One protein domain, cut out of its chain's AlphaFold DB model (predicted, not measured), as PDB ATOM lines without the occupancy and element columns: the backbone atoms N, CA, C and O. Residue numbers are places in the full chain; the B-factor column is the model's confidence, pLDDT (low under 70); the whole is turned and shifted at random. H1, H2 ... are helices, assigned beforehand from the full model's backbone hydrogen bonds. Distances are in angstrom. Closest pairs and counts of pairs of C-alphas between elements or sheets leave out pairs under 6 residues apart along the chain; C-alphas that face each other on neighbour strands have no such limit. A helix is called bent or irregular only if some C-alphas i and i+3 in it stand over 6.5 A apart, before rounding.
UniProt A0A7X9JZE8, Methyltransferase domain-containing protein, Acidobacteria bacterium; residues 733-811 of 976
ATOM      1  N   VAL A 733     -33.858   8.919 -41.151       91.62
ATOM      2  CA  VAL A 733     -33.631   9.212 -42.572       91.62
ATOM      3  C   VAL A 733     -33.209   7.943 -43.311       91.62
ATOM      4  O   VAL A 733     -33.768   7.623 -44.358       91.62
ATOM      5  N   ARG A 734     -32.266   7.176 -42.750       90.62
ATOM      6  CA  ARG A 734     -31.819   5.897 -43.317       90.62
ATOM      7  C   ARG A 734     -32.970   4.893 -43.439       90.62
ATOM      8  O   ARG A 734     -33.061   4.226 -44.464       90.62
ATOM      9  N   ARG A 735     -33.850   4.804 -42.438       89.38
ATOM     10  CA  ARG A 735     -35.011   3.899 -42.448       89.38
ATOM     11  C   ARG A 735     -36.052   4.319 -43.483       89.38
ATOM     12  O   ARG A 735     -36.521   3.473 -44.242       89.38
ATOM     13  N   LEU A 736     -36.315   5.621 -43.631       90.19
ATOM     14  CA  LEU A 736     -37.128   6.121 -44.745       90.19
ATOM     15  C   LEU A 736     -36.500   5.750 -46.098       90.19
ATOM     16  O   LEU A 736     -37.196   5.256 -46.984       90.19
ATOM     17  N   LEU A 737     -35.185   5.933 -46.262       90.75
ATOM     18  CA  LEU A 737     -34.463   5.531 -47.474       90.75
ATOM     19  C   LEU A 737     -34.511   4.012 -47.710       90.75
ATOM     20  O   LEU A 737     -34.606   3.588 -48.856       90.75
ATOM     21  N   ALA A 738     -34.527   3.187 -46.670       90.25
ATOM     22  CA  ALA A 738     -34.707   1.742 -46.799       90.25
ATOM     23  C   ALA A 738     -36.162   1.328 -47.106       90.25
ATOM     24  O   ALA A 738     -36.397   0.200 -47.522       90.25
ATOM     25  N   GLY A 739     -37.128   2.242 -46.952       86.94
ATOM     26  CA  GLY A 739     -38.559   1.942 -47.083       86.94
ATOM     27  C   GLY A 739     -39.161   1.291 -45.835       86.94
ATOM     28  O   GLY A 739     -40.231   0.700 -45.917       86.94
ATOM     29  N   GLU A 740     -38.479   1.388 -44.691       85.19
ATOM     30  CA  GLU A 740     -38.928   0.837 -43.406       85.19
ATOM     31  C   GLU A 740     -39.946   1.740 -42.689       85.19
ATOM     32  O   GLU A 740     -40.697   1.250 -41.850       85.19
ATOM     33  N   ASN A 741     -39.988   3.037 -43.022       75.75
ATOM     34  CA  ASN A 741     -40.969   3.989 -42.490       75.75
ATOM     35  C   ASN A 741     -42.059   4.261 -43.536       75.75
ATOM     36  O   ASN A 741     -41.746   4.524 -44.703       75.75
ATOM     37  N   GLY A 742     -43.328   4.212 -43.115       66.25
ATOM     38  CA  GLY A 742     -44.482   4.249 -44.016       66.25
ATOM     39  C   GLY A 742     -45.009   5.653 -44.315       66.25
ATOM     40  O   GLY A 742     -45.491   5.893 -45.425       66.25
ATOM     41  N   ARG A 743     -44.908   6.586 -43.358       84.44
ATOM     42  CA  ARG A 743     -45.455   7.951 -43.468       84.44
ATOM     43  C   ARG A 743     -44.466   9.008 -42.985       84.44
ATOM     44  O   ARG A 743     -43.646   8.758 -42.105       84.44
ATOM     45  N   PHE A 744     -44.532  10.210 -43.557       87.31
ATOM     46  CA  PHE A 744     -43.645  11.313 -43.168       87.31
ATOM     47  C   PHE A 744     -44.030  11.903 -41.804       87.31
ATOM     48  O   PHE A 744     -43.166  12.410 -41.091       87.31
ATOM     49  N   GLU A 745     -45.304  11.796 -41.410       85.50
ATOM     50  CA  GLU A 745     -45.779  12.253 -40.096       85.50
ATOM     51  C   GLU A 745     -45.082  11.540 -38.920       85.50
ATOM     52  O   GLU A 745     -44.809  12.175 -37.902       85.50
ATOM     53  N   GLU A 746     -44.711  10.263 -39.083       83.69
ATOM     54  CA  GLU A 746     -44.042   9.438 -38.059       83.69
ATOM     55  C   GLU A 746     -42.645   9.972 -37.704       83.69
ATOM     56  O   GLU A 746     -42.133   9.759 -36.606       83.69
ATOM     57  N   LEU A 747     -42.018  10.714 -38.622       87.31
ATOM     58  CA  LEU A 747     -40.683  11.274 -38.424       87.31
ATOM     59  C   LEU A 747     -40.676  12.461 -37.456       87.31
ATOM     60  O   LEU A 747     -39.610  12.812 -36.949       87.31
ATOM     61  N   ALA A 748     -41.835  13.072 -37.181       83.19
ATOM     62  CA  ALA A 748     -41.943  14.230 -36.290       83.19
ATOM     63  C   ALA A 748     -41.469  13.930 -34.858       83.19
ATOM     64  O   ALA A 748     -41.026  14.835 -34.157       83.19
ATOM     65  N   GLU A 749     -41.531  12.667 -34.435       76.69
ATOM     66  CA  GLU A 749     -41.071  12.224 -33.112       76.69
ATOM     67  C   GLU A 749     -39.610  11.761 -33.112       76.69
ATOM     68  O   GLU A 749     -39.013  11.572 -32.059       76.69
ATOM     69  N   GLN A 750     -39.017  11.598 -34.296       84.69
ATOM     70  CA  GLN A 750     -37.693  11.007 -34.472       84.69
ATOM     71  C   GLN A 750     -36.646  12.019 -34.955       84.69
ATOM     72  O   GLN A 750     -35.452  11.712 -34.951       84.69
ATOM     73  N   ILE A 751     -37.069  13.220 -35.370       87.12
ATOM     74  CA  ILE A 751     -36.202  14.268 -35.918       87.12
ATOM     75  C   ILE A 751     -36.405  15.567 -35.148       87.12
ATOM     76  O   ILE A 751     -37.512  16.086 -35.016       87.12
ATOM     77  N   GLU A 752     -35.303  16.119 -34.657       83.88
ATOM     78  CA  GLU A 752     -35.318  17.332 -33.854       83.88
ATOM     79  C   GLU A 752     -35.704  18.553 -34.703       83.88
ATOM     80  O   GLU A 752     -35.277  18.706 -35.851       83.88
ATOM     81  N   ASN A 753     -36.534  19.426 -34.123       83.81
ATOM     82  CA  ASN A 753     -37.100  20.626 -34.749       83.81
ATOM     83  C   ASN A 753     -38.004  20.389 -35.973       83.81
ATOM     84  O   ASN A 753     -38.266  21.340 -36.717       83.81
ATOM     85  N   LEU A 754     -38.515  19.169 -36.179       86.56
ATOM     86  CA  LEU A 754     -39.569  18.882 -37.155       86.56
ATOM     87  C   LEU A 754     -40.957  19.168 -36.542       86.56
ATOM     88  O   LEU A 754     -41.427  18.373 -35.728       86.56
ATOM     89  N   PRO A 755     -41.652  20.266 -36.910       81.50
ATOM     90  CA  PRO A 755     -42.952  20.578 -36.324       81.50
ATOM     91  C   PRO A 755     -44.008  19.578 -36.800       81.50
ATOM     92  O   PRO A 755     -44.105  19.310 -38.002       81.50
ATOM     93  N   LEU A 756     -44.856  19.091 -35.887       79.75
ATOM     94  CA  LEU A 756     -45.917  18.131 -36.224       79.75
ATOM     95  C   LEU A 756     -46.842  18.665 -37.329       79.75
ATOM     96  O   LEU A 756     -47.194  17.927 -38.241       79.75
ATOM     97  N   GLN A 757     -47.206  19.949 -37.278       79.69
ATOM     98  CA  GLN A 757     -48.059  20.577 -38.295       79.69
ATOM     99  C   GLN A 757     -47.445  20.513 -39.691       79.69
ATOM    100  O   GLN A 757     -48.119  20.143 -40.652       79.69
ATOM    101  N   SER A 758     -46.154  20.822 -39.800       88.00
ATOM    102  CA  SER A 758     -45.454  20.727 -41.074       88.00
ATOM    103  C   SER A 758     -45.356  19.274 -41.536       88.00
ATOM    104  O   SER A 758     -45.591  19.010 -42.709       88.00
ATOM    105  N   ALA A 759     -45.094  18.324 -40.634       88.31
ATOM    106  CA  ALA A 759     -45.055  16.903 -40.979       88.31
ATOM    107  C   ALA A 759     -46.411  16.391 -41.506       88.31
ATOM    108  O   ALA A 759     -46.444  15.764 -42.562       88.31
ATOM    109  N   LEU A 760     -47.525  16.736 -40.845       84.31
ATOM    110  CA  LEU A 760     -48.886  16.388 -41.278       84.31
ATOM    111  C   LEU A 760     -49.240  16.997 -42.641       84.31
ATOM    112  O   LEU A 760     -49.809  16.318 -43.491       84.31
ATOM    113  N   ARG A 761     -48.887  18.267 -42.882       87.69
ATOM    114  CA  ARG A 761     -49.123  18.935 -44.175       87.69
ATOM    115  C   ARG A 761     -48.294  18.321 -45.304       87.69
ATOM    116  O   ARG A 761     -48.798  18.157 -46.411       87.69
ATOM    117  N   ILE A 762     -47.036  17.975 -45.027       92.75
ATOM    118  CA  ILE A 762     -46.150  17.292 -45.982       92.75
ATOM    119  C   ILE A 762     -46.702  15.903 -46.319       92.75
ATOM    120  O   ILE A 762     -46.715  15.523 -47.488       92.75
ATOM    121  N   ASP A 763     -47.191  15.173 -45.316       90.62
ATOM    122  CA  ASP A 763     -47.798  13.854 -45.493       90.62
ATOM    123  C   ASP A 763     -49.134  13.921 -46.257       90.62
ATOM    124  O   ASP A 763     -49.369  13.142 -47.176       90.62
ATOM    125  N   ALA A 764     -49.980  14.917 -45.980       88.06
ATOM    126  CA  ALA A 764     -51.230  15.124 -46.713       88.06
ATOM    127  C   ALA A 764     -51.010  15.483 -48.196       88.06
ATOM    128  O   ALA A 764     -51.829  15.143 -49.049       88.06
ATOM    129  N   ALA A 765     -49.900  16.153 -48.517       90.19
ATOM    130  CA  ALA A 765     -49.522  16.536 -49.879       90.19
ATOM    131  C   ALA A 765     -48.558  15.534 -50.552       90.19
ATOM    132  O   ALA A 765     -47.878  15.876 -51.532       90.19
ATOM    133  N   TYR A 766     -48.458  14.305 -50.032       91.31
ATOM    134  CA  TYR A 766     -47.514  13.311 -50.534       91.31
ATOM    135  C   TYR A 766     -47.799  12.931 -51.993       91.31
ATOM    136  O   TYR A 766     -48.925  12.642 -52.389       91.31
ATOM    137  N   SER A 767     -46.755  12.929 -52.824       91.81
ATOM    138  CA  SER A 767     -46.847  12.645 -54.262       91.81
ATOM    139  C   SER A 767     -45.598  11.911 -54.755       91.81
ATOM    140  O   SER A 767     -44.550  12.018 -54.117       91.81
ATOM    141  N   PRO A 768     -45.629  11.226 -55.918       92.81
ATOM    142  CA  PRO A 768     -44.439  10.575 -56.473       92.81
ATOM    143  C   PRO A 768     -43.255  11.530 -56.674       92.81
ATOM    144  O   PRO A 768     -42.101  11.132 -56.526       92.81
ATOM    145  N   ARG A 769     -43.534  12.803 -56.990       93.19
ATOM    146  CA  ARG A 769     -42.512  13.852 -57.089       93.19
ATOM    147  C   ARG A 769     -41.913  14.162 -55.717       93.19
ATOM    148  O   ARG A 769     -40.696  14.143 -55.573       93.19
ATOM    149  N   LEU A 770     -42.754  14.402 -54.709       93.88
ATOM    150  CA  LEU A 770     -42.301  14.668 -53.340       93.88
ATOM    151  C   LEU A 770     -41.543  13.484 -52.734       93.88
ATOM    152  O   LEU A 770     -40.522  13.686 -52.089       93.88
ATOM    153  N   HIS A 771     -41.978  12.259 -53.017       92.62
ATOM    154  CA  HIS A 771     -41.307  11.037 -52.589       92.62
ATOM    155  C   HIS A 771     -39.844  10.989 -53.050       92.62
ATOM    156  O   HIS A 771     -38.946  10.741 -52.247       92.62
ATOM    157  N   ARG A 772     -39.576  11.277 -54.331       93.69
ATOM    158  CA  ARG A 772     -38.202  11.310 -54.853       93.69
ATOM    159  C   ARG A 772     -37.377  12.450 -54.255       93.69
ATOM    160  O   ARG A 772     -36.224  12.223 -53.888       93.69
ATOM    161  N   ILE A 773     -37.971  13.637 -54.074       95.19
ATOM    162  CA  ILE A 773     -37.320  14.767 -53.388       95.19
ATOM    163  C   ILE A 773     -36.912  14.359 -51.968       95.19
ATOM    164  O   ILE A 773     -35.752  14.507 -51.602       95.19
ATOM    165  N   LEU A 774     -37.818  13.799 -51.166       93.69
ATOM    166  CA  LEU A 774     -37.508  13.391 -49.790       93.69
ATOM    167  C   LEU A 774     -36.439  12.287 -49.727       93.69
ATOM    168  O   LEU A 774     -35.735  12.177 -48.728       93.69
ATOM    169  N   ARG A 775     -36.256  11.517 -50.804       93.06
ATOM    170  CA  ARG A 775     -35.220  10.479 -50.930       93.06
ATOM    171  C   ARG A 775     -33.912  10.968 -51.562       93.06
ATOM    172  O   ARG A 775     -33.031  10.162 -51.849       93.06
ATOM    173  N   GLY A 776     -33.765  12.279 -51.743       93.62
ATOM    174  CA  GLY A 776     -32.508  12.909 -52.132       93.62
ATOM    175  C   GLY A 776     -32.374  13.294 -53.608       93.62
ATOM    176  O   GLY A 776     -31.268  13.651 -54.026       93.62
ATOM    177  N   GLU A 777     -33.458  13.272 -54.399       95.06
ATOM    178  CA  GLU A 777     -33.462  13.854 -55.754       95.06
ATOM    179  C   GLU A 777     -33.000  15.320 -55.700       95.06
ATOM    180  O   GLU A 777     -33.364  16.070 -54.791       95.06
ATOM    181  N   GLU A 778     -32.147  15.727 -56.639       93.62
ATOM    182  CA  GLU A 778     -31.590  17.077 -56.649       93.62
ATOM    183  C   GLU A 778     -32.687  18.133 -56.856       93.62
ATOM    184  O   GLU A 778     -33.561  18.010 -57.720       93.62
ATOM    185  N   ILE A 779     -32.650  19.199 -56.053       93.00
ATOM    186  CA  ILE A 779     -33.630  20.284 -56.147       93.00
ATOM    187  C   ILE A 779     -33.222  21.225 -57.286       93.00
ATOM    188  O   ILE A 779     -32.482  22.186 -57.092       93.00
ATOM    189  N   THR A 780     -33.736  20.948 -58.483       94.31
ATOM    190  CA  THR A 780     -33.593  21.807 -59.667       94.31
ATOM    191  C   THR A 780     -34.458  23.077 -59.564       94.31
ATOM    192  O   THR A 780     -35.385  23.124 -58.747       94.31
ATOM    193  N   PRO A 781     -34.258  24.100 -60.422       93.94
ATOM    194  CA  PRO A 781     -35.134  25.280 -60.468       93.94
ATOM    195  C   PRO A 781     -36.615  24.959 -60.727       93.94
ATOM    196  O   PRO A 781     -37.508  25.718 -60.353       93.94
ATOM    197  N   GLU A 782     -36.906  23.839 -61.388       92.56
ATOM    198  CA  GLU A 782     -38.277  23.378 -61.593       92.56
ATOM    199  C   GLU A 782     -38.873  22.798 -60.304       92.56
ATOM    200  O   GLU A 782     -39.967  23.183 -59.894       92.56
ATOM    201  N   THR A 783     -38.118  21.935 -59.622       92.38
ATOM    202  CA  THR A 783     -38.480  21.378 -58.313       92.38
ATOM    203  C   THR A 783     -38.643  22.475 -57.259       92.38
ATOM    204  O   THR A 783     -39.578  22.440 -56.463       92.38
ATOM    205  N   ASP A 784     -37.796  23.503 -57.299       92.19
ATOM    206  CA  ASP A 784     -37.874  24.684 -56.440       92.19
ATOM    207  C   ASP A 784     -39.199  25.449 -56.605       92.19
ATOM    208  O   ASP A 784     -39.845  25.792 -55.610       92.19
ATOM    209  N   ARG A 785     -39.638  25.661 -57.856       93.62
ATOM    210  CA  ARG A 785     -40.932  26.289 -58.174       93.62
ATOM    211  C   ARG A 785     -42.114  25.438 -57.713       93.62
ATOM    212  O   ARG A 785     -43.077  25.987 -57.180       93.62
ATOM    213  N   PHE A 786     -42.032  24.116 -57.867       94.12
ATOM    214  CA  PHE A 786     -43.041  23.193 -57.341       94.12
ATOM    215  C   PHE A 786     -43.177  23.315 -55.815       94.12
ATOM    216  O   PHE A 786     -44.284  23.505 -55.315       94.12
ATOM    217  N   LEU A 787     -42.063  23.299 -55.073       93.69
ATOM    218  CA  LEU A 787     -42.100  23.427 -53.614       93.69
ATOM    219  C   LEU A 787     -42.711  24.762 -53.168       93.69
ATOM    220  O   LEU A 787     -43.557  24.772 -52.284       93.69
ATOM    221  N   LYS A 788     -42.333  25.876 -53.810       92.94
ATOM    222  CA  LYS A 788     -42.845  27.220 -53.482       92.94
ATOM    223  C   LYS A 788     -44.324  27.435 -53.819       92.94
ATOM    224  O   LYS A 788     -44.940  28.309 -53.228       92.94
ATOM    225  N   SER A 789     -44.864  26.700 -54.790       93.31
ATOM    226  CA  SER A 789     -46.281  26.793 -55.177       93.31
ATOM    227  C   SER A 789     -47.183  25.842 -54.393       93.31
ATOM    228  O   SER A 789     -48.381  26.088 -54.310       93.31
ATOM    229  N   THR A 790     -46.617  24.779 -53.814       92.19
ATOM    230  CA  THR A 790     -47.375  23.730 -53.111       92.19
ATOM    231  C   THR A 790     -47.328  23.887 -51.590       92.19
ATOM    232  O   THR A 790     -48.277  23.513 -50.909       92.19
ATOM    233  N   PHE A 791     -46.237  24.431 -51.046       93.62
ATOM    234  CA  PHE A 791     -45.972  24.483 -49.608       93.62
ATOM    235  C   PHE A 791     -45.709  25.909 -49.125       93.62
ATOM    236  O   PHE A 791     -45.113  26.716 -49.842       93.62
ATOM    237  N   GLU A 792     -46.080  26.204 -47.875       91.19
ATOM    238  CA  GLU A 792     -45.650  27.441 -47.225       91.19
ATOM    239  C   GLU A 792     -44.136  27.400 -46.940       91.19
ATOM    240  O   GLU A 792     -43.452  26.376 -47.055       91.19
ATOM    241  N   LEU A 793     -43.577  28.552 -46.563       88.50
ATOM    242  CA  LEU A 793     -42.138  28.702 -46.342       88.50
ATOM    243  C   LEU A 793     -41.594  27.745 -45.265       88.50
ATOM    244  O   LEU A 793     -40.442  27.321 -45.363       88.50
ATOM    245  N   ALA A 794     -42.393  27.425 -44.244       85.50
ATOM    246  CA  ALA A 794     -41.993  26.541 -43.153       85.50
ATOM    247  C   ALA A 794     -41.792  25.095 -43.643       85.50
ATOM    248  O   ALA A 794     -40.696  24.549 -43.498       85.50
ATOM    249  N   GLU A 795     -42.794  24.511 -44.303       93.81
ATOM    250  CA  GLU A 795     -42.734  23.161 -44.875       93.81
ATOM    251  C   GLU A 795     -41.679  23.086 -45.983       93.81
ATOM    252  O   GLU A 795     -40.882  22.149 -46.025       93.81
ATOM    253  N   GLY A 796     -41.591  24.113 -46.834       93.62
ATOM    254  CA  GLY A 796     -40.572  24.184 -47.879       93.62
ATOM    255  C   GLY A 796     -39.136  24.166 -47.335       93.62
ATOM    256  O   GLY A 796     -38.242  23.639 -48.000       93.62
ATOM    257  N   ARG A 797     -38.892  24.712 -46.133       93.38
ATOM    258  CA  ARG A 797     -37.592  24.620 -45.439       93.38
ATOM    259  C   ARG A 797     -37.357  23.227 -44.859       93.38
ATOM    260  O   ARG A 797     -36.273  22.687 -45.051       93.38
ATOM    261  N   VAL A 798     -38.372  22.634 -44.226       94.88
ATOM    262  CA  VAL A 798     -38.318  21.259 -43.702       94.88
ATOM    263  C   VAL A 798     -37.975  20.258 -44.807       94.88
ATOM    264  O   VAL A 798     -37.040  19.479 -44.653       94.88
ATOM    265  N   ILE A 799     -38.674  20.315 -45.947       96.50
ATOM    266  CA  ILE A 799     -38.449  19.404 -47.081       96.50
ATOM    267  C   ILE A 799     -37.012  19.528 -47.610       96.50
ATOM    268  O   ILE A 799     -36.391  18.520 -47.943       96.50
ATOM    269  N   ARG A 800     -36.463  20.748 -47.683       95.50
ATOM    270  CA  ARG A 800     -35.085  20.981 -48.149       95.50
ATOM    271  C   ARG A 800     -34.046  20.424 -47.196       95.50
ATOM    272  O   ARG A 800     -33.136  19.738 -47.644       95.50
ATOM    273  N   ASP A 801     -34.184  20.707 -45.908       95.31
ATOM    274  CA  ASP A 801     -33.269  20.177 -44.902       95.31
ATOM    275  C   ASP A 801     -33.320  18.649 -44.869       95.31
ATOM    276  O   ASP A 801     -32.281  17.994 -44.819       95.31
ATOM    277  N   PHE A 802     -34.518  18.072 -44.980       95.38
ATOM    278  CA  PHE A 802     -34.685  16.626 -45.053       95.38
ATOM    279  C   PHE A 802     -34.041  16.040 -46.320       95.38
ATOM    280  O   PHE A 802     -33.333  15.040 -46.237       95.38
ATOM    281  N   ASN A 803     -34.216  16.675 -47.486       95.62
ATOM    282  CA  ASN A 803     -33.539  16.285 -48.728       95.62
ATOM    283  C   ASN A 803     -32.010  16.320 -48.579       95.62
ATOM    284  O   ASN A 803     -31.336  15.378 -48.996       95.62
ATOM    285  N   LEU A 804     -31.458  17.365 -47.952       94.12
ATOM    286  CA  LEU A 804     -30.026  17.459 -47.665       94.12
ATOM    287  C   LEU A 804     -29.557  16.318 -46.754       94.12
ATOM    288  O   LEU A 804     -28.536  15.693 -47.045       94.12
ATOM    289  N   ALA A 805     -30.320  16.008 -45.701       93.19
ATOM    290  CA  ALA A 805     -30.031  14.888 -44.812       93.19
ATOM    291  C   ALA A 805     -30.065  13.553 -45.570       93.19
ATOM    292  O   ALA A 805     -29.119  12.776 -45.476       93.19
ATOM    293  N   ALA A 806     -31.088  13.320 -46.397       93.62
ATOM    294  CA  ALA A 806     -31.215  12.123 -47.224       93.62
ATOM    295  C   ALA A 806     -30.039  11.958 -48.195       93.62
ATOM    296  O   ALA A 806     -29.443  10.882 -48.273       93.62
ATOM    297  N   ARG A 807     -29.643  13.034 -48.888       93.56
ATOM    298  CA  ARG A 807     -28.474  13.036 -49.782       93.56
ATOM    299  C   ARG A 807     -27.185  12.742 -49.027       93.56
ATOM    300  O   ARG A 807     -26.362  11.968 -49.512       93.56
ATOM    301  N   TRP A 808     -27.011  13.325 -47.844       90.50
ATOM    302  CA  TRP A 808     -25.856  13.060 -46.992       90.50
ATOM    303  C   TRP A 808     -25.812  11.608 -46.518       90.50
ATOM    304  O   TRP A 808     -24.777  10.961 -46.664       90.50
ATOM    305  N   THR A 809     -26.919  11.067 -46.011       89.44
ATOM    306  CA  THR A 809     -27.015   9.670 -45.562       89.44
ATOM    307  C   THR A 809     -26.787   8.683 -46.709       89.44
ATOM    308  O   THR A 809     -26.137   7.662 -46.507       89.44
ATOM    309  N   ALA A 810     -27.247   9.006 -47.922       89.19
ATOM    310  CA  ALA A 810     -27.074   8.180 -49.118       89.19
ATOM    311  C   ALA A 810     -25.700   8.325 -49.807       89.19
ATOM    312  O   ALA A 810     -25.450   7.659 -50.808       89.19
ATOM    313  N   GLY A 811     -24.809   9.201 -49.325       88.19
ATOM    314  CA  GLY A 811     -23.504   9.425 -49.963       88.19
ATOM    315  C   GLY A 811     -23.538  10.276 -51.239       88.19
ATOM    316  O   GLY A 811     -22.548  10.316 -51.962       88.19
TER     317      GLY A 811
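This is residues 733 to 811 of the 976 residues of the protein "Methyltransferase domain-containing protein" of Acidobacteria bacterium (UniProt A0A7X9JZE8). One long helix, H6, lies along one side of a compact, rounded body of short helices: H3, H4 and H1 meet it one after another along its length, each at a wide angle, H3 at its first part and H1 at its last. H5 folds back from the first part of H6 at a slant with little contact, while H2 packs on H3, away from H6. The printed part has 79 residues, with six named helices in the order H1, H2, H3, H4, H5, H6 and no named strand; the class is all helix. The whole is compact, with a radius of gyration of the C-alphas of 11.5 A, and it spans 29 by 29 by 21 A along its three main axes.

The longest helix is H6, residues 793 to 809, which measures 24.3 A from first to last C-alpha; it begins with C-alpha 793 at (-42.138, 28.702, -46.342) and ends with C-alpha 809 at (-27.015, 9.670, -45.562). Before it comes H5, residues 781 to 790, 14.4 A long. H4 holds residues 768 to 774 and is 10.0 A long. H3 holds residues 756 to 764 and is 12.1 A long. H2, residues 745 to 749, measures 8.4 A; it is neither bent nor irregular, but only just: C-alphas 746 and 749 are 6.4 A apart. H1, residues 733 to 738, measures 8.7 A and begins with C-alpha 733 at (-33.631, 9.212, -42.572).

H6 is the hub, touching three other helices, each with a part of its length. With residues 794 to 798 alone it touches H3; the closest C-alphas are those of Ser 758 and Glu 795, 5.3 A apart, and the two lines are about perpendicular, at 81 degrees. With residues 799 to 806 alone H6 touches H4; the C-alphas of Leu 774 and Asn 803 come closest, at 5.0 A, and the lines are only just about perpendicular, at 70.3 degrees. With residues 802 to 809 alone H6 touches H1, the closest C-alphas being those of Val 733 and Ala 806, 6.0 A apart; these two helices run the same way at a steep tilt of 64 degrees. The helix packing is mostly crossed, with 0 of these 3 touching pairs at a shallow tilt. H5 and H6 are close but not clearly touching, with the C-alphas of Leu 787 and Gly 796 closest at 6.0 A; they run opposite ways at a steep tilt of 45 degrees. H5 is also near H4, with 7 pairs of C-alphas within 10 A. H2 touches H3, the closest C-alphas being those of Glu 745 and Ala 759, 4.8 A apart. H2 is apart from H6. H1 and H2 are only just apart, with their closest C-alphas at 8.4 A. In H1, H3, H4, H5 and H6 every O i to N i+4 pair is within hydrogen-bond range; in H2 the count is 0 of 1, beside 1 of 2 for O i to N i+3.

The two C-alphas farthest apart in the domain are those of Glu 749 and Pro 781, at 30.9 A. The first and last printed C-alphas, of Val 733 and Gly 811, are 12.5 A apart. The printed part has no cut. The links from H3 to H4 and from H5 to H6 are tight, those from H1 to H2, H2 to H3 and H4 to H5 are short, and no link is long. The mean pLDDT of the printed part is 89.9, and one printed residue, Gly 742, is under 70.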